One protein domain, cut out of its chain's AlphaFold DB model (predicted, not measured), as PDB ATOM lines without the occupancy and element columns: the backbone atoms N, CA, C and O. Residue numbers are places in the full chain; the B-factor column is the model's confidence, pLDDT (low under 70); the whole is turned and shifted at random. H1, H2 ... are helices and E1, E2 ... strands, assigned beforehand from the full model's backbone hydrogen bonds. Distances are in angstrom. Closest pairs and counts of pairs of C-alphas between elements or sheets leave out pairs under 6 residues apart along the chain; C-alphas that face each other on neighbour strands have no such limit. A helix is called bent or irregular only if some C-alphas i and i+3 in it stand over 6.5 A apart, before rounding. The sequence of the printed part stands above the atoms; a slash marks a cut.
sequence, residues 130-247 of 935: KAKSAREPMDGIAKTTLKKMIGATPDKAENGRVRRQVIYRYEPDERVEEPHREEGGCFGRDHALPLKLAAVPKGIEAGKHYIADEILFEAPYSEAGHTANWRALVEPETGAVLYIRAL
ATOM      1  N   LYS A 130     -22.894 -22.906  39.511       89.06
ATOM      2  CA  LYS A 130     -23.793 -21.897  40.095       89.06
ATOM      3  C   LYS A 130     -23.391 -20.455  39.771       89.06
ATOM      4  O   LYS A 130     -24.247 -19.578  39.848       89.06
ATOM      5  N   ALA A 131     -22.149 -20.221  39.348       88.38
ATOM      6  CA  ALA A 131     -21.668 -18.908  38.925       88.38
ATOM      7  C   ALA A 131     -22.225 -18.474  37.553       88.38
ATOM      8  O   ALA A 131     -22.056 -17.317  37.150       88.38
ATOM      9  N   LYS A 132     -22.907 -19.377  36.829       89.25
ATOM     10  CA  LYS A 132     -23.604 -19.070  35.573       89.25
ATOM     11  C   LYS A 132     -24.673 -18.010  35.824       89.25
ATOM     12  O   LYS A 132     -25.626 -18.222  36.570       89.25
ATOM     13  N   SER A 133     -24.541 -16.873  35.155       82.44
ATOM     14  CA  SER A 133     -25.497 -15.772  35.221       82.44
ATOM     15  C   SER A 133     -25.715 -15.178  33.831       82.44
ATOM     16  O   SER A 133     -24.826 -15.199  32.983       82.44
ATOM     17  N   ALA A 134     -26.907 -14.636  33.577       67.44
ATOM     18  CA  ALA A 134     -27.148 -13.845  32.372       67.44
ATOM     19  C   ALA A 134     -26.427 -12.497  32.529       67.44
ATOM     20  O   ALA A 134     -27.006 -11.517  33.000       67.44
ATOM     21  N   ARG A 135     -25.125 -12.478  32.237       67.62
ATOM     22  CA  ARG A 135     -24.294 -11.288  32.391       67.62
ATOM     23  C   ARG A 135     -24.213 -10.541  31.071       67.62
ATOM     24  O   ARG A 135     -23.500 -10.951  30.160       67.62
ATOM     25  N   GLU A 136     -24.953  -9.444  30.991       72.56
ATOM     26  CA  GLU A 136     -24.858  -8.516  29.866       72.56
ATOM     27  C   GLU A 136     -23.475  -7.839  29.841       72.56
ATOM     28  O   GLU A 136     -22.912  -7.567  30.911       72.56
ATOM     29  N   PRO A 137     -22.915  -7.541  28.653       80.94
ATOM     30  CA  PRO A 137     -21.703  -6.743  28.542       80.94
ATOM     31  C   PRO A 137     -21.868  -5.391  29.249       80.94
ATOM     32  O   PRO A 137     -22.846  -4.676  29.027       80.94
ATOM     33  N   MET A 138     -20.900  -5.027  30.089       82.50
ATOM     34  CA  MET A 138     -20.894  -3.760  30.822       82.50
ATOM     35  C   MET A 138     -19.662  -2.954  30.432       82.50
ATOM     36  O   MET A 138     -18.538  -3.388  30.680       82.50
ATOM     37  N   ASP A 139     -19.878  -1.766  29.872       83.31
ATOM     38  CA  ASP A 139     -18.824  -0.789  29.609       83.31
ATOM     39  C   ASP A 139     -18.806   0.295  30.700       83.31
ATOM     40  O   ASP A 139     -19.828   0.591  31.318       83.31
ATOM     41  N   GLY A 140     -17.644   0.914  30.930       78.38
ATOM     42  CA  GLY A 140     -17.529   2.060  31.839       78.38
ATOM     43  C   GLY A 140     -17.694   1.700  33.318       78.38
ATOM     44  O   GLY A 140     -18.309   2.450  34.078       78.38
ATOM     45  N   ILE A 141     -17.155   0.552  33.740       82.56
ATOM     46  CA  ILE A 141     -17.209   0.102  35.133       82.56
ATOM     47  C   ILE A 141     -16.478   1.111  36.021       82.56
ATOM     48  O   ILE A 141     -15.313   1.438  35.790       82.56
ATOM     49  N   ALA A 142     -17.158   1.585  37.069       80.81
ATOM     50  CA  ALA A 142     -16.574   2.515  38.028       80.81
ATOM     51  C   ALA A 142     -15.283   1.939  38.634       80.81
ATOM     52  O   ALA A 142     -15.239   0.766  39.012       80.81
ATOM     53  N   LYS A 143     -14.257   2.779  38.806       76.50
ATOM     54  CA  LYS A 143     -12.931   2.390  39.325       76.50
ATOM     55  C   LYS A 143     -13.008   1.579  40.624       76.50
ATOM     56  O   LYS A 143     -12.302   0.593  40.780       76.50
ATOM     57  N   THR A 144     -13.914   1.939  41.534       78.88
ATOM     58  CA  THR A 144     -14.166   1.205  42.790       78.88
ATOM     59  C   THR A 144     -14.712  -0.207  42.567       78.88
ATOM     60  O   THR A 144     -14.362  -1.128  43.300       78.88
ATOM     61  N   THR A 145     -15.542  -0.392  41.543       79.12
ATOM     62  CA  THR A 145     -16.118  -1.690  41.174       79.12
ATOM     63  C   THR A 145     -15.091  -2.552  40.449       79.12
ATOM     64  O   THR A 145     -14.943  -3.719  40.794       79.12
ATOM     65  N   LEU A 146     -14.311  -1.968  39.530       77.81
ATOM     66  CA  LEU A 146     -13.193  -2.649  38.869       77.81
ATOM     67  C   LEU A 146     -12.174  -3.157  39.898       77.81
ATOM     68  O   LEU A 146     -11.818  -4.330  39.865       77.81
ATOM     69  N   LYS A 147     -11.796  -2.310  40.870       74.50
ATOM     70  CA  LYS A 147     -10.931  -2.675  42.007       74.50
ATOM     71  C   LYS A 147     -11.450  -3.894  42.768       74.50
ATOM     72  O   LYS A 147     -10.687  -4.809  43.056       74.50
ATOM     73  N   LYS A 148     -12.750  -3.911  43.078       76.31
ATOM     74  CA  LYS A 148     -13.378  -5.028  43.790       76.31
ATOM     75  C   LYS A 148     -13.369  -6.314  42.961       76.31
ATOM     76  O   LYS A 148     -13.191  -7.381  43.529       76.31
ATOM     77  N   MET A 149     -13.565  -6.209  41.648       75.06
ATOM     78  CA  MET A 149     -13.609  -7.368  40.756       75.06
ATOM     79  C   MET A 149     -12.235  -8.020  40.568       75.06
ATOM     80  O   MET A 149     -12.163  -9.235  40.555       75.06
ATOM     81  N   ILE A 150     -11.149  -7.255  40.441       73.56
ATOM     82  CA  ILE A 150      -9.825  -7.829  40.124       73.56
ATOM     83  C   ILE A 150      -8.954  -8.141  41.351       73.56
ATOM     84  O   ILE A 150      -7.882  -8.711  41.188       73.56
ATOM     85  N   GLY A 151      -9.369  -7.760  42.566       64.25
ATOM     86  CA  GLY A 151      -8.705  -8.167  43.819       64.25
ATOM     87  C   GLY A 151      -7.222  -7.777  43.956       64.25
ATOM     88  O   GLY A 151      -6.534  -8.288  44.834       64.25
ATOM     89  N   ALA A 152      -6.730  -6.889  43.094       57.06
ATOM     90  CA  ALA A 152      -5.347  -6.444  42.991       57.06
ATOM     91  C   ALA A 152      -5.323  -4.926  43.071       57.06
ATOM     92  O   ALA A 152      -6.183  -4.314  42.450       57.06
ATOM     93  N   THR A 153      -4.394  -4.310  43.810       54.84
ATOM     94  CA  THR A 153      -4.285  -2.844  43.945       54.84
ATOM     95  C   THR A 153      -3.991  -2.177  42.606       54.84
ATOM     96  O   THR A 153      -2.932  -2.427  42.035       54.84
ATOM     97  N   PRO A 154      -4.840  -1.242  42.144       54.19
ATOM     98  CA  PRO A 154      -4.447  -0.342  41.086       54.19
ATOM     99  C   PRO A 154      -5.047   1.031  41.376       54.19
ATOM    100  O   PRO A 154      -6.165   1.361  40.962       54.19
ATOM    101  N   ASP A 155      -4.307   1.899  42.046       59.22
ATOM    102  CA  ASP A 155      -4.704   3.309  42.072       59.22
ATOM    103  C   ASP A 155      -4.693   3.939  40.663       59.22
ATOM    104  O   ASP A 155      -5.182   5.051  40.472       59.22
ATOM    105  N   LYS A 156      -4.268   3.168  39.650       62.53
ATOM    106  CA  LYS A 156      -4.080   3.557  38.256       62.53
ATOM    107  C   LYS A 156      -4.837   2.701  37.205       62.53
ATOM    108  O   LYS A 156      -4.597   2.916  36.028       62.53
ATOM    109  N   ALA A 157      -5.719   1.752  37.572       73.12
ATOM    110  CA  ALA A 157      -6.519   1.004  36.575       73.12
ATOM    111  C   ALA A 157      -7.817   1.736  36.223       73.12
ATOM    112  O   ALA A 157      -8.549   2.178  37.116       73.12
ATOM    113  N   GLU A 158      -8.108   1.836  34.929       79.56
ATOM    114  CA  GLU A 158      -9.198   2.631  34.365       79.56
ATOM    115  C   GLU A 158      -9.876   1.892  33.200       79.56
ATOM    116  O   GLU A 158      -9.486   0.787  32.822       79.56
ATOM    117  N   ASN A 159     -10.948   2.476  32.655       83.00
ATOM    118  CA  ASN A 159     -11.625   1.971  31.454       83.00
ATOM    119  C   ASN A 159     -12.109   0.506  31.534       83.00
ATOM    120  O   ASN A 159     -12.156  -0.185  30.516       83.00
ATOM    121  N   GLY A 160     -12.503   0.044  32.728       85.31
ATOM    122  CA  GLY A 160     -12.952  -1.329  32.973       85.31
ATOM    123  C   GLY A 160     -14.222  -1.715  32.209       85.31
ATOM    124  O   GLY A 160     -15.190  -0.949  32.158       85.31
ATOM    125  N   ARG A 161     -14.227  -2.923  31.638       89.56
ATOM    126  CA  ARG A 161     -15.330  -3.506  30.861       89.56
ATOM    127  C   ARG A 161     -15.461  -4.992  31.169       89.56
ATOM    128  O   ARG A 161     -14.475  -5.715  31.083       89.56
ATOM    129  N   VAL A 162     -16.668  -5.466  31.454       88.44
ATOM    130  CA  VAL A 162     -16.976  -6.904  31.519       88.44
ATOM    131  C   VAL A 162     -17.569  -7.292  30.174       88.44
ATOM    132  O   VAL A 162     -18.589  -6.738  29.767       88.44
ATOM    133  N   ARG A 163     -16.921  -8.205  29.449       88.00
ATOM    134  CA  ARG A 163     -17.310  -8.549  28.072       88.00
ATOM    135  C   ARG A 163     -18.330  -9.671  28.005       88.00
ATOM    136  O   ARG A 163     -19.246  -9.585  27.195       88.00
ATOM    137  N   ARG A 164     -18.123 -10.727  28.791       90.50
ATOM    138  CA  ARG A 164     -18.934 -11.955  28.814       90.50
ATOM    139  C   ARG A 164     -18.482 -12.871  29.952       90.50
ATOM    140  O   ARG A 164     -17.398 -12.670  30.498       90.50
ATOM    141  N   GLN A 165     -19.282 -13.894  30.246       93.00
ATOM    142  CA  GLN A 165     -18.816 -15.068  30.984       93.00
ATOM    143  C   GLN A 165     -18.194 -16.090  30.026       93.00
ATOM    144  O   GLN A 165     -18.662 -16.267  28.897       93.00
ATOM    145  N   VAL A 166     -17.126 -16.738  30.481       94.62
ATOM    146  CA  VAL A 166     -16.396 -17.788  29.763       94.62
ATOM    147  C   VAL A 166     -16.134 -18.967  30.696       94.62
ATOM    148  O   VAL A 166     -16.103 -18.796  31.912       94.62
ATOM    149  N   ILE A 167     -15.904 -20.153  30.138       95.56
ATOM    150  CA  ILE A 167     -15.380 -21.302  30.889       95.56
ATOM    151  C   ILE A 167     -13.864 -21.361  30.689       95.56
ATOM    152  O   ILE A 167     -13.403 -21.464  29.556       95.56
ATOM    153  N   TYR A 168     -13.081 -21.313  31.763       96.00
ATOM    154  CA  TYR A 168     -11.616 -21.325  31.729       96.00
ATOM    155  C   TYR A 168     -11.049 -22.535  32.479       96.00
ATOM    156  O   TYR A 168     -11.525 -22.846  33.568       96.00
ATOM    157  N   ARG A 169     -10.036 -23.208  31.916       94.06
ATOM    158  CA  ARG A 169      -9.268 -24.253  32.614       94.06
ATOM    159  C   ARG A 169      -8.150 -23.579  33.410       94.06
ATOM    160  O   ARG A 169      -7.289 -22.952  32.807       94.06
ATOM    161  N   TYR A 170      -8.186 -23.667  34.738       93.44
ATOM    162  CA  TYR A 170      -7.212 -22.977  35.583       93.44
ATOM    163  C   TYR A 170      -5.855 -23.684  35.577       93.44
ATOM    164  O   TYR A 170      -5.759 -24.865  35.894       93.44
ATOM    165  N   GLU A 171      -4.800 -22.936  35.273       88.19
ATOM    166  CA  GLU A 171      -3.412 -23.390  35.282       88.19
ATOM    167  C   GLU A 171      -2.597 -22.419  36.149       88.19
ATOM    168  O   GLU A 171      -2.465 -21.249  35.781       88.19
ATOM    169  N   PRO A 172      -2.053 -22.840  37.306       83.44
ATOM    170  CA  PRO A 172      -1.332 -21.929  38.200       83.44
ATOM    171  C   PRO A 172      -0.071 -21.352  37.542       83.44
ATOM    172  O   PRO A 172       0.251 -20.178  37.741       83.44
ATOM    173  N   ASP A 173       0.592 -22.139  36.694       77.88
ATOM    174  CA  ASP A 173       1.790 -21.724  35.963       77.88
ATOM    175  C   ASP A 173       1.492 -20.777  34.791       77.88
ATOM    176  O   ASP A 173       2.386 -20.068  34.346       77.88
ATOM    177  N   GLU A 174       0.237 -20.686  34.347       76.31
ATOM    178  CA  GLU A 174      -0.204 -19.795  33.259       76.31
ATOM    179  C   GLU A 174      -1.119 -18.672  33.788       76.31
ATOM    180  O   GLU A 174      -1.723 -17.920  33.023       76.31
ATOM    181  N   ARG A 175      -1.224 -18.532  35.120       81.12
ATOM    182  CA  ARG A 175      -2.056 -17.519  35.793       81.12
ATOM    183  C   ARG A 175      -1.714 -16.095  35.353       81.12
ATOM    184  O   ARG A 175      -2.591 -15.236  35.289       81.12
ATOM    185  N   VAL A 176      -0.439 -15.854  35.091       75.38
ATOM    186  CA  VAL A 176       0.090 -14.617  34.526       75.38
ATOM    187  C   VAL A 176       0.810 -15.015  33.247       75.38
ATOM    188  O   VAL A 176       1.827 -15.707  33.311       75.38
ATOM    189  N   GLU A 177       0.262 -14.631  32.096       60.22
ATOM    190  CA  GLU A 177       0.874 -14.930  30.800       60.22
ATOM    191  C   GLU A 177       1.975 -13.895  30.514       60.22
ATOM    192  O   GLU A 177       1.725 -12.844  29.922       60.22
ATOM    193  N   GLU A 178       3.190 -14.195  30.974       56.41
ATOM    194  CA  GLU A 178       4.420 -13.523  30.554       56.41
ATOM    195  C   GLU A 178       5.114 -14.389  29.496       56.41
ATOM    196  O   GLU A 178       5.440 -15.547  29.775       56.41
ATOM    197  N   PRO A 179       5.375 -13.878  28.283       41.44
ATOM    198  CA  PRO A 179       6.328 -14.540  27.409       41.44
ATOM    199  C   PRO A 179       7.695 -14.418  28.091       41.44
ATOM    200  O   PRO A 179       8.216 -13.323  28.183       41.44
ATOM    201  N   HIS A 180       8.262 -15.515  28.596       43.47
ATOM    202  CA  HIS A 180       9.571 -15.569  29.276       43.47
ATOM    203  C   HIS A 180       9.610 -14.948  30.693       43.47
ATOM    204  O   HIS A 180      10.180 -13.879  30.907       43.47
ATOM    205  N   ARG A 181       9.088 -15.693  31.684       41.41
ATOM    206  CA  ARG A 181       9.177 -15.393  33.136       41.41
ATOM    207  C   ARG A 181      10.588 -15.052  33.641       41.41
ATOM    208  O   ARG A 181      10.716 -14.386  34.659       41.41
ATOM    209  N   GLU A 182      11.642 -15.522  32.970       40.41
ATOM    210  CA  GLU A 182      13.031 -15.269  33.379       40.41
ATOM    211  C   GLU A 182      13.637 -13.999  32.748       40.41
ATOM    212  O   GLU A 182      14.677 -13.546  33.209       40.41
ATOM    213  N   GLU A 183      13.014 -13.382  31.736       44.00
ATOM    214  CA  GLU A 183      13.569 -12.231  30.989       44.00
ATOM    215  C   GLU A 183      12.658 -10.987  31.001       44.00
ATOM    216  O   GLU A 183      12.982  -9.981  30.382       44.00
ATOM    217  N   GLY A 184      11.518 -11.014  31.701       46.09
ATOM    218  CA  GLY A 184      10.571  -9.885  31.754       46.09
ATOM    219  C   GLY A 184       9.733  -9.681  30.481       46.09
ATOM    220  O   GLY A 184       8.956  -8.728  30.371       46.09
ATOM    221  N   GLY A 185       9.852 -10.585  29.507       51.97
ATOM    222  CA  GLY A 185       9.016 -10.638  28.309       51.97
ATOM    223  C   GLY A 185       8.913  -9.350  27.505       51.97
ATOM    224  O   GLY A 185       9.877  -8.610  27.361       51.97
ATOM    225  N   CYS A 186       7.718  -9.076  26.963       50.38
ATOM    226  CA  CYS A 186       7.436  -7.895  26.129       50.38
ATOM    227  C   CYS A 186       7.584  -6.552  26.854       50.38
ATOM    228  O   CYS A 186       7.393  -5.510  26.228       50.38
ATOM    229  N   PHE A 187       7.850  -6.583  28.157       51.12
ATOM    230  CA  PHE A 187       8.006  -5.397  28.974       51.12
ATOM    231  C   PHE A 187       9.458  -5.182  29.391       51.12
ATOM    232  O   PHE A 187       9.855  -4.031  29.408       51.12
ATOM    233  N   GLY A 188      10.261  -6.232  29.593       49.03
ATOM    234  CA  GLY A 188      11.620  -6.156  30.151       49.03
ATOM    235  C   GLY A 188      11.626  -6.439  31.661       49.03
ATOM    236  O   GLY A 188      10.585  -6.339  32.315       49.03
ATOM    237  N   ARG A 189      12.772  -6.847  32.227       46.91
ATOM    238  CA  ARG A 189      12.884  -7.302  33.635       46.91
ATOM    239  C   ARG A 189      12.540  -6.229  34.674       46.91
ATOM    240  O   ARG A 189      11.985  -6.570  35.716       46.91
ATOM    241  N   ASP A 190      12.770  -4.956  34.360       44.88
ATOM    242  CA  ASP A 190      12.520  -3.809  35.253       44.88
ATOM    243  C   ASP A 190      11.036  -3.481  35.470       44.88
ATOM    244  O   ASP A 190      10.664  -2.572  36.217       44.88
ATOM    245  N   HIS A 191      10.144  -4.220  34.818       48.38
ATOM    246  CA  HIS A 191       8.712  -3.993  34.884       48.38
ATOM    247  C   HIS A 191       8.036  -5.086  35.702       48.38
ATOM    248  O   HIS A 191       7.233  -5.867  35.191       48.38
ATOM    249  N   ALA A 192       8.330  -5.119  37.006       48.28
ATOM    250  CA  ALA A 192       7.497  -5.853  37.948       48.28
ATOM    251  C   ALA A 192       6.037  -5.428  37.741       48.28
ATOM    252  O   ALA A 192       5.726  -4.233  37.764       48.28
ATOM    253  N   LEU A 193       5.144  -6.399  37.527       51.97
ATOM    254  CA  LEU A 193       3.718  -6.141  37.341       51.97
ATOM    255  C   LEU A 193       3.212  -5.212  38.456       51.97
ATOM    256  O   LEU A 193       3.142  -5.636  39.614       51.97
ATOM    257  N   PRO A 194       2.766  -3.979  38.146       54.72
ATOM    258  CA  PRO A 194       2.213  -3.086  39.167       54.72
ATOM    259  C   PRO A 194       0.941  -3.660  39.815       54.72
ATOM    260  O   PRO A 194       0.490  -3.204  40.867       54.72
ATOM    261  N   LEU A 195       0.337  -4.664  39.171       64.12
ATOM    262  CA  LEU A 195      -0.874  -5.358  39.585       64.12
ATOM    263  C   LEU A 195      -0.535  -6.509  40.545       64.12
ATOM    264  O   LEU A 195      -0.413  -7.663  40.140       64.12
ATOM    265  N   LYS A 196      -0.430  -6.208  41.844       70.06
ATOM    266  CA  LYS A 196      -0.296  -7.234  42.895       70.06
ATOM    267  C   LYS A 196      -1.570  -8.076  42.995       70.06
ATOM    268  O   LYS A 196      -2.556  -7.610  43.559       70.06
ATOM    269  N   LEU A 197      -1.562  -9.298  42.466       74.12
ATOM    270  CA  LEU A 197      -2.711 -10.206  42.532       74.12
ATOM    271  C   LEU A 197      -2.826 -10.868  43.909       74.12
ATOM    272  O   LEU A 197      -1.840 -11.373  44.443       74.12
ATOM    273  N   ALA A 198      -4.043 -10.958  44.449       78.06
ATOM    274  CA  ALA A 198      -4.317 -11.803  45.611       78.06
ATOM    275  C   ALA A 198      -3.984 -13.281  45.322       78.06
ATOM    276  O   ALA A 198      -4.003 -13.718  44.169       78.06
ATOM    277  N   ALA A 199      -3.702 -14.083  46.349       81.81
ATOM    278  CA  ALA A 199      -3.545 -15.529  46.181       81.81
ATOM    279  C   ALA A 199      -4.848 -16.175  45.672       81.81
ATOM    280  O   ALA A 199      -5.944 -15.726  46.014       81.81
ATOM    281  N   VAL A 200      -4.739 -17.230  44.860       87.06
ATOM    282  CA  VAL A 200      -5.917 -18.017  44.462       87.06
ATOM    283  C   VAL A 200      -6.385 -18.852  45.666       87.06
ATOM    284  O   VAL A 200      -5.545 -19.477  46.319       87.06
ATOM    285  N   PRO A 201      -7.689 -18.874  46.001       87.88
ATOM    286  CA  PRO A 201      -8.215 -19.688  47.095       87.88
ATOM    287  C   PRO A 201      -7.907 -21.184  46.932       87.88
ATOM    288  O   PRO A 201      -7.967 -21.715  45.827       87.88
ATOM    289  N   LYS A 202      -7.677 -21.892  48.051       82.94
ATOM    290  CA  LYS A 202      -7.323 -23.331  48.078       82.94
ATOM    291  C   LYS A 202      -8.335 -24.265  47.386       82.94
ATOM    292  O   LYS A 202      -7.981 -25.394  47.084       82.94
ATOM    293  N   GLY A 203      -9.572 -23.818  47.163       85.00
ATOM    294  CA  GLY A 203     -10.618 -24.595  46.484       85.00
ATOM    295  C   GLY A 203     -10.566 -24.556  44.952       85.00
ATOM    296  O   GLY A 203     -11.406 -25.183  44.318       85.00
ATOM    297  N   ILE A 204      -9.630 -23.809  44.354       90.94
ATOM    298  CA  ILE A 204      -9.457 -23.733  42.900       90.94
ATOM    299  C   ILE A 204      -8.242 -24.575  42.504       90.94
ATOM    300  O   ILE A 204      -7.091 -24.189  42.699       90.94
ATOM    301  N   GLU A 205      -8.517 -25.749  41.951       91.50
ATOM    302  CA  GLU A 205      -7.529 -26.749  41.552       91.50
ATOM    303  C   GLU A 205      -7.039 -26.565  40.106       91.50
ATOM    304  O   GLU A 205      -7.806 -26.177  39.218       91.50
ATOM    305  N   ALA A 206      -5.763 -26.890  39.868       90.81
ATOM    306  CA  ALA A 206      -5.147 -26.895  38.542       90.81
ATOM    307  C   ALA A 206      -5.806 -27.929  37.605       90.81
ATOM    308  O   ALA A 206      -6.200 -29.013  38.032       90.81
ATOM    309  N   GLY A 207      -5.919 -27.601  36.316       88.44
ATOM    310  CA  GLY A 207      -6.497 -28.460  35.278       88.44
ATOM    311  C   GLY A 207      -8.030 -28.563  35.292       88.44
ATOM    312  O   GLY A 207      -8.598 -29.209  34.409       88.44
ATOM    313  N   LYS A 208      -8.719 -27.927  36.250       94.12
ATOM    314  CA  LYS A 208     -10.190 -27.898  36.365       94.12
ATOM    315  C   LYS A 208     -10.810 -26.679  35.678       94.12
ATOM    316  O   LYS A 208     -10.153 -25.647  35.537       94.12
ATOM    317  N   HIS A 209     -12.078 -26.782  35.263       95.75
ATOM    318  CA  HIS A 209     -12.788 -25.698  34.578       95.75
ATOM    319  C   HIS A 209     -13.630 -24.860  35.540       95.75
ATOM    320  O   HIS A 209     -14.328 -25.388  36.402       95.75
ATOM    321  N   TYR A 210     -13.617 -23.545  35.343       96.00
ATOM    322  CA  TYR A 210     -14.381 -22.581  36.130       96.00
ATOM    323  C   TYR A 210     -15.061 -21.570  35.209       96.00
ATOM    324  O   TYR A 210     -14.491 -21.138  34.207       96.00
ATOM    325  N   ILE A 211     -16.280 -21.171  35.553       95.31
ATOM    326  CA  ILE A 211     -16.952 -20.009  34.979       95.31
ATOM    327  C   ILE A 211     -16.243 -18.762  35.507       95.31
ATOM    328  O   ILE A 211     -16.094 -18.603  36.719       95.31
ATOM    329  N   ALA A 212     -15.827 -17.883  34.598       94.62
ATOM    330  CA  ALA A 212     -15.127 -16.643  34.897       94.62
ATOM    331  C   ALA A 212     -15.692 -15.468  34.089       94.62
ATOM    332  O   ALA A 212     -16.151 -15.632  32.955       94.62
ATOM    333  N   ASP A 213     -15.623 -14.266  34.653       92.62
ATOM    334  CA  ASP A 213     -15.891 -13.022  33.939       92.62
ATOM    335  C   ASP A 213     -14.655 -12.590  33.149       92.62
ATOM    336  O   ASP A 213     -13.576 -12.419  33.717       92.62
ATOM    337  N   GLU A 214     -14.818 -12.355  31.846       93.25
ATOM    338  CA  GLU A 214     -13.783 -11.737  31.016       93.25
ATOM    339  C   GLU A 214     -13.817 -10.215  31.203       93.25
ATOM    340  O   GLU A 214     -14.718  -9.529  30.703       93.25
ATOM    341  N   ILE A 215     -12.823  -9.689  31.920       90.44
ATOM    342  CA  ILE A 215     -12.680  -8.267  32.230       90.44
ATOM    343  C   ILE A 215     -11.536  -7.675  31.407       90.44
ATOM    344  O   ILE A 215     -10.404  -8.153  31.461       90.44
ATOM    345  N   LEU A 216     -11.831  -6.609  30.665       90.94
ATOM    346  CA  LEU A 216     -10.846  -5.794  29.959       90.94
ATOM    347  C   LEU A 216     -10.692  -4.453  30.670       90.94
ATOM    348  O   LEU A 216     -11.689  -3.854  31.066       90.94
ATOM    349  N   PHE A 217      -9.467  -3.970  30.826       88.00
ATOM    350  CA  PHE A 217      -9.196  -2.690  31.481       88.00
ATOM    351  C   PHE A 217      -7.857  -2.120  31.026       88.00
ATOM    352  O   PHE A 217      -7.044  -2.825  30.437       88.00
ATOM    353  N   GLU A 218      -7.622  -0.846  31.303       85.31
ATOM    354  CA  GLU A 218      -6.335  -0.197  31.082       85.31
ATOM    355  C   GLU A 218      -5.613  -0.054  32.422       85.31
ATOM    356  O   GLU A 218      -6.227   0.330  33.417       85.31
ATOM    357  N   ALA A 219      -4.326  -0.390  32.472       79.50
ATOM    358  CA  ALA A 219      -3.506  -0.226  33.669       79.50
ATOM    359  C   ALA A 219      -2.028  -0.042  33.298       79.50
ATOM    360  O   ALA A 219      -1.598  -0.521  32.239       79.50
ATOM    361  N   PRO A 220      -1.243   0.638  34.151       73.81
ATOM    362  CA  PRO A 220       0.184   0.781  33.932       73.81
ATOM    363  C   PRO A 220       0.908  -0.564  34.004       73.81
ATOM    364  O   PRO A 220       0.527  -1.429  34.792       73.81
ATOM    365  N   TYR A 221       1.968  -0.700  33.211       66.44
ATOM    366  CA  TYR A 221       2.913  -1.819  33.274       66.44
ATOM    367  C   TYR A 221       4.301  -1.398  33.784       66.44
ATOM    368  O   TYR A 221       5.131  -2.256  34.033       66.44
ATOM    369  N   SER A 222       4.552  -0.097  33.978       61.88
ATOM    370  CA  SER A 222       5.815   0.432  34.505       61.88
ATOM    371  C   SER A 222       5.592   1.469  35.608       61.88
ATOM    372  O   SER A 222       4.554   2.142  35.652       61.88
ATOM    373  N   GLU A 223       6.590   1.657  36.479       58.09
ATOM    374  CA  GLU A 223       6.578   2.738  37.477       58.09
ATOM    375  C   GLU A 223       6.581   4.132  36.826       58.09
ATOM    376  O   GLU A 223       5.936   5.052  37.337       58.09
ATOM    377  N   ALA A 224       7.183   4.245  35.634       58.06
ATOM    378  CA  ALA A 224       7.192   5.439  34.785       58.06
ATOM    379  C   ALA A 224       5.804   5.833  34.228       58.06
ATOM    380  O   ALA A 224       5.643   6.918  33.676       58.06
ATOM    381  N   GLY A 225       4.777   4.989  34.402       61.00
ATOM    382  CA  GLY A 225       3.387   5.327  34.089       61.00
ATOM    383  C   GLY A 225       2.920   4.972  32.676       61.00
ATOM    384  O   GLY A 225       1.853   5.434  32.276       61.00
ATOM    385  N   HIS A 226       3.658   4.141  31.934       67.25
ATOM    386  CA  HIS A 226       3.197   3.629  30.638       67.25
ATOM    387  C   HIS A 226       2.028   2.656  30.822       67.25
ATOM    388  O   HIS A 226       2.098   1.775  31.682       67.25
ATOM    389  N   THR A 227       0.965   2.802  30.026       73.19
ATOM    390  CA  THR A 227      -0.262   1.999  30.133       73.19
ATOM    391  C   THR A 227      -0.397   0.968  29.016       73.19
ATOM    392  O   THR A 227       0.033   1.175  27.884       73.19
ATOM    393  N   ALA A 228      -1.007  -0.168  29.349       74.56
ATOM    394  CA  ALA A 228      -1.413  -1.197  28.400       74.56
ATOM    395  C   ALA A 228      -2.878  -1.580  28.635       74.56
ATOM    396  O   ALA A 228      -3.433  -1.374  29.717       74.56
ATOM    397  N   ASN A 229      -3.500  -2.174  27.615       85.38
ATOM    398  CA  ASN A 229      -4.776  -2.859  27.780       85.38
ATOM    399  C   ASN A 229      -4.524  -4.249  28.359       85.38
ATOM    400  O   ASN A 229      -3.626  -4.953  27.910       85.38
ATOM    401  N   TRP A 230      -5.348  -4.665  29.305       84.12
ATOM    402  CA  TRP A 230      -5.247  -5.931  30.015       84.12
ATOM    403  C   TRP A 230      -6.497  -6.767  29.799       84.12
ATOM    404  O   TRP A 230      -7.590  -6.242  29.566       84.12
ATOM    405  N   ARG A 231      -6.331  -8.082  29.912       89.12
ATOM    406  CA  ARG A 231      -7.415  -9.055  30.011       89.12
ATOM    407  C   ARG A 231      -7.224  -9.869  31.276       89.12
ATOM    408  O   ARG A 231      -6.186 -10.503  31.423       89.12
ATOM    409  N   ALA A 232      -8.241  -9.898  32.126       89.62
ATOM    410  CA  ALA A 232      -8.318 -10.785  33.276       89.62
ATOM    411  C   ALA A 232      -9.540 -11.706  33.170       89.62
ATOM    412  O   ALA A 232     -10.595 -11.282  32.694       89.62
ATOM    413  N   LEU A 233      -9.399 -12.945  33.635       93.56
ATOM    414  CA  LEU A 233     -10.505 -13.869  33.872       93.56
ATOM    415  C   LEU A 233     -10.690 -14.009  35.381       93.56
ATOM    416  O   LEU A 233      -9.794 -14.489  36.078       93.56
ATOM    417  N   VAL A 234     -11.837 -13.551  35.874       91.44
ATOM    418  CA  VAL A 234     -12.129 -13.461  37.308       91.44
ATOM    419  C   VAL A 234     -13.223 -14.449  37.684       91.44
ATOM    420  O   VAL A 234     -14.305 -14.418  37.103       91.44
ATOM    421  N   GLU A 235     -12.966 -15.297  38.673       91.94
ATOM    422  CA  GLU A 235     -13.978 -16.188  39.239       91.94
ATOM    423  C   GLU A 235     -15.017 -15.356  40.032       91.94
ATOM    424  O   GLU A 235     -14.628 -14.636  40.958       91.94
ATOM    425  N   PRO A 236     -16.318 -15.383  39.674       87.06
ATOM    426  CA  PRO A 236     -17.293 -14.421  40.192       87.06
ATOM    427  C   PRO A 236     -17.617 -14.547  41.684       87.06
ATOM    428  O   PRO A 236     -17.987 -13.544  42.298       87.06
ATOM    429  N   GLU A 237     -17.541 -15.749  42.264       83.81
ATOM    430  CA  GLU A 237     -17.923 -15.982  43.663       83.81
ATOM    431  C   GLU A 237     -16.825 -15.528  44.636       83.81
ATOM    432  O   GLU A 237     -17.099 -14.880  45.647       83.81
ATOM    433  N   THR A 238     -15.573 -15.835  44.311       84.75
ATOM    434  CA  THR A 238     -14.391 -15.578  45.140       84.75
ATOM    435  C   THR A 238     -13.675 -14.277  44.781       84.75
ATOM    436  O   THR A 238     -12.918 -13.756  45.598       84.75
ATOM    437  N   GLY A 239     -13.886 -13.743  43.572       83.94
ATOM    438  CA  GLY A 239     -13.122 -12.613  43.034       83.94
ATOM    439  C   GLY A 239     -11.682 -12.974  42.654       83.94
ATOM    440  O   GLY A 239     -10.854 -12.085  42.451       83.94
ATOM    441  N   ALA A 240     -11.348 -14.266  42.584       88.31
ATOM    442  CA  ALA A 240     -10.004 -14.714  42.256       88.31
ATOM    443  C   ALA A 240      -9.687 -14.477  40.773       88.31
ATOM    444  O   ALA A 240     -10.394 -14.951  39.885       88.31
ATOM    445  N   VAL A 241      -8.576 -13.792  40.495       90.44
ATOM    446  CA  VAL A 241      -8.024 -13.692  39.136       90.44
ATOM    447  C   VAL A 241      -7.361 -15.022  38.783       90.44
ATOM    448  O   VAL A 241      -6.293 -15.347  39.317       90.44
ATOM    449  N   LEU A 242      -8.011 -15.782  37.900       91.25
ATOM    450  CA  LEU A 242      -7.561 -17.094  37.424       91.25
ATOM    451  C   LEU A 242      -6.557 -16.981  36.279       91.25
ATOM    452  O   LEU A 242      -5.736 -17.872  36.089       91.25
ATOM    453  N   TYR A 243      -6.634 -15.886  35.533       90.19
ATOM    454  CA  TYR A 243      -5.757 -15.580  34.416       90.19
ATOM    455  C   TYR A 243      -5.676 -14.073  34.237       90.19
ATOM    456  O   TYR A 243      -6.697 -13.385  34.328       90.19
ATOM    457  N   ILE A 244      -4.488 -13.563  33.936       84.25
ATOM    458  CA  ILE A 244      -4.294 -12.190  33.501       84.25
ATOM    459  C   ILE A 244      -3.182 -12.103  32.458       84.25
ATOM    460  O   ILE A 244      -2.153 -12.768  32.561       84.25
ATOM    461  N   ARG A 245      -3.382 -11.236  31.467       80.06
ATOM    462  CA  ARG A 245      -2.337 -10.837  30.526       80.06
ATOM    463  C   ARG A 245      -2.480  -9.388  30.119       80.06
ATOM    464  O   ARG A 245      -3.599  -8.872  30.009       80.06
ATOM    465  N   ALA A 246      -1.361  -8.775  29.775       75.69
ATOM    466  CA  ALA A 246      -1.407  -7.598  28.937       75.69
ATOM    467  C   ALA A 246      -1.707  -7.998  27.483       75.69
ATOM    468  O   ALA A 246      -1.310  -9.055  26.984       75.69
ATOM    469  N   LEU A 247      -2.429  -7.135  26.782       72.00
ATOM    470  CA  LEU A 247      -2.744  -7.248  25.361       72.00
ATOM    471  C   LEU A 247      -1.688  -6.516  24.529       72.00
ATOM    472  O   LEU A 247      -2.016  -5.736  23.635       72.00
TER     473      LEU A 247
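This is residues 130 to 247 of the 935 residues of an uncharacterized protein of Rhodobacteraceae bacterium 9Alg 56 (UniProt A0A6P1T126). A single strongly twisted sheet of five antiparallel strands forms a wall, its two longest strands E2 and E3 sharply bent, with the one short helix H1 packed slantwise over one face. A long stretch with no named element, residues 170 to 208, loops out beyond the E5 edge of the sheet and comes back to start E3. The printed part has 118 residues, with one named helix and five named strands in the order E1, H1, E2, E3, E4, E5 along the chain; the sheet's order is E1, E2, E3, E4, E5. The class is mostly strand, though under half of the residues are in named elements. The whole is compact, with a radius of gyration of the C-alphas of 13.9 A and spans of 41 by 32 by 20 A.

E2, residues 158 to 169, is 26.9 A from first to last C-alpha and bends by 79 degrees at residue 166. E3, residues 209 to 220, is 29.5 A long and bends by 66 degrees at residue 217. E4 is residues 227 to 234, 20.8 A. E5, residues 241 to 246, is 13.6 A long and ends with C-alpha 246 at (-1.407, -7.598, 28.937). E1, residues 138 to 141, is 6.9 A long and begins with C-alpha 138 at (-20.894, -3.760, 30.822). H1, residues 143 to 150, is 10.7 A long, with C-alpha 143 at (-12.931, 2.390, 39.325).

E2, E3, E4 and E5 form a meander, each strand the antiparallel neighbour of the one before. In the hairpin E2 and E3, N 161 and O 216 are 2.8 A apart, within hydrogen-bond range. In the hairpin E3 and E4, N 230 and O 217 are 2.7 A apart. In the hairpin E4 and E5, N 233 and O 243 are 2.8 A apart. The edge strand E1 is antiparallel to E2, with N 138 and O 162 2.9 A apart. E5 is the other edge strand; it is apart from E1, and only just apart from E2, at 8.2 A. H1 is on the sheet at a height over the sheet of 8.3 A. It lies over E3 and only just over E2, with 3 of its 8 C-alphas falling on E2. On the local plane it stands at 41 degrees to E3, slantwise to the strands. The closest C-alphas of H1 and E2 are those of Leu 146 and Gly 160, 6.0 A. In H1 every O i to N i+4 pair is within hydrogen-bond range.

The two C-alphas farthest apart, of Lys 130 and Ala 224, are 41.7 A apart. The printed part has no cut. The link from E2 to E3 is long, 39 residues. The mean pLDDT of the printed part is 76.3; residues 134 to 135, 151 to 156, 177 to 195 and 221 to 226 are under 70.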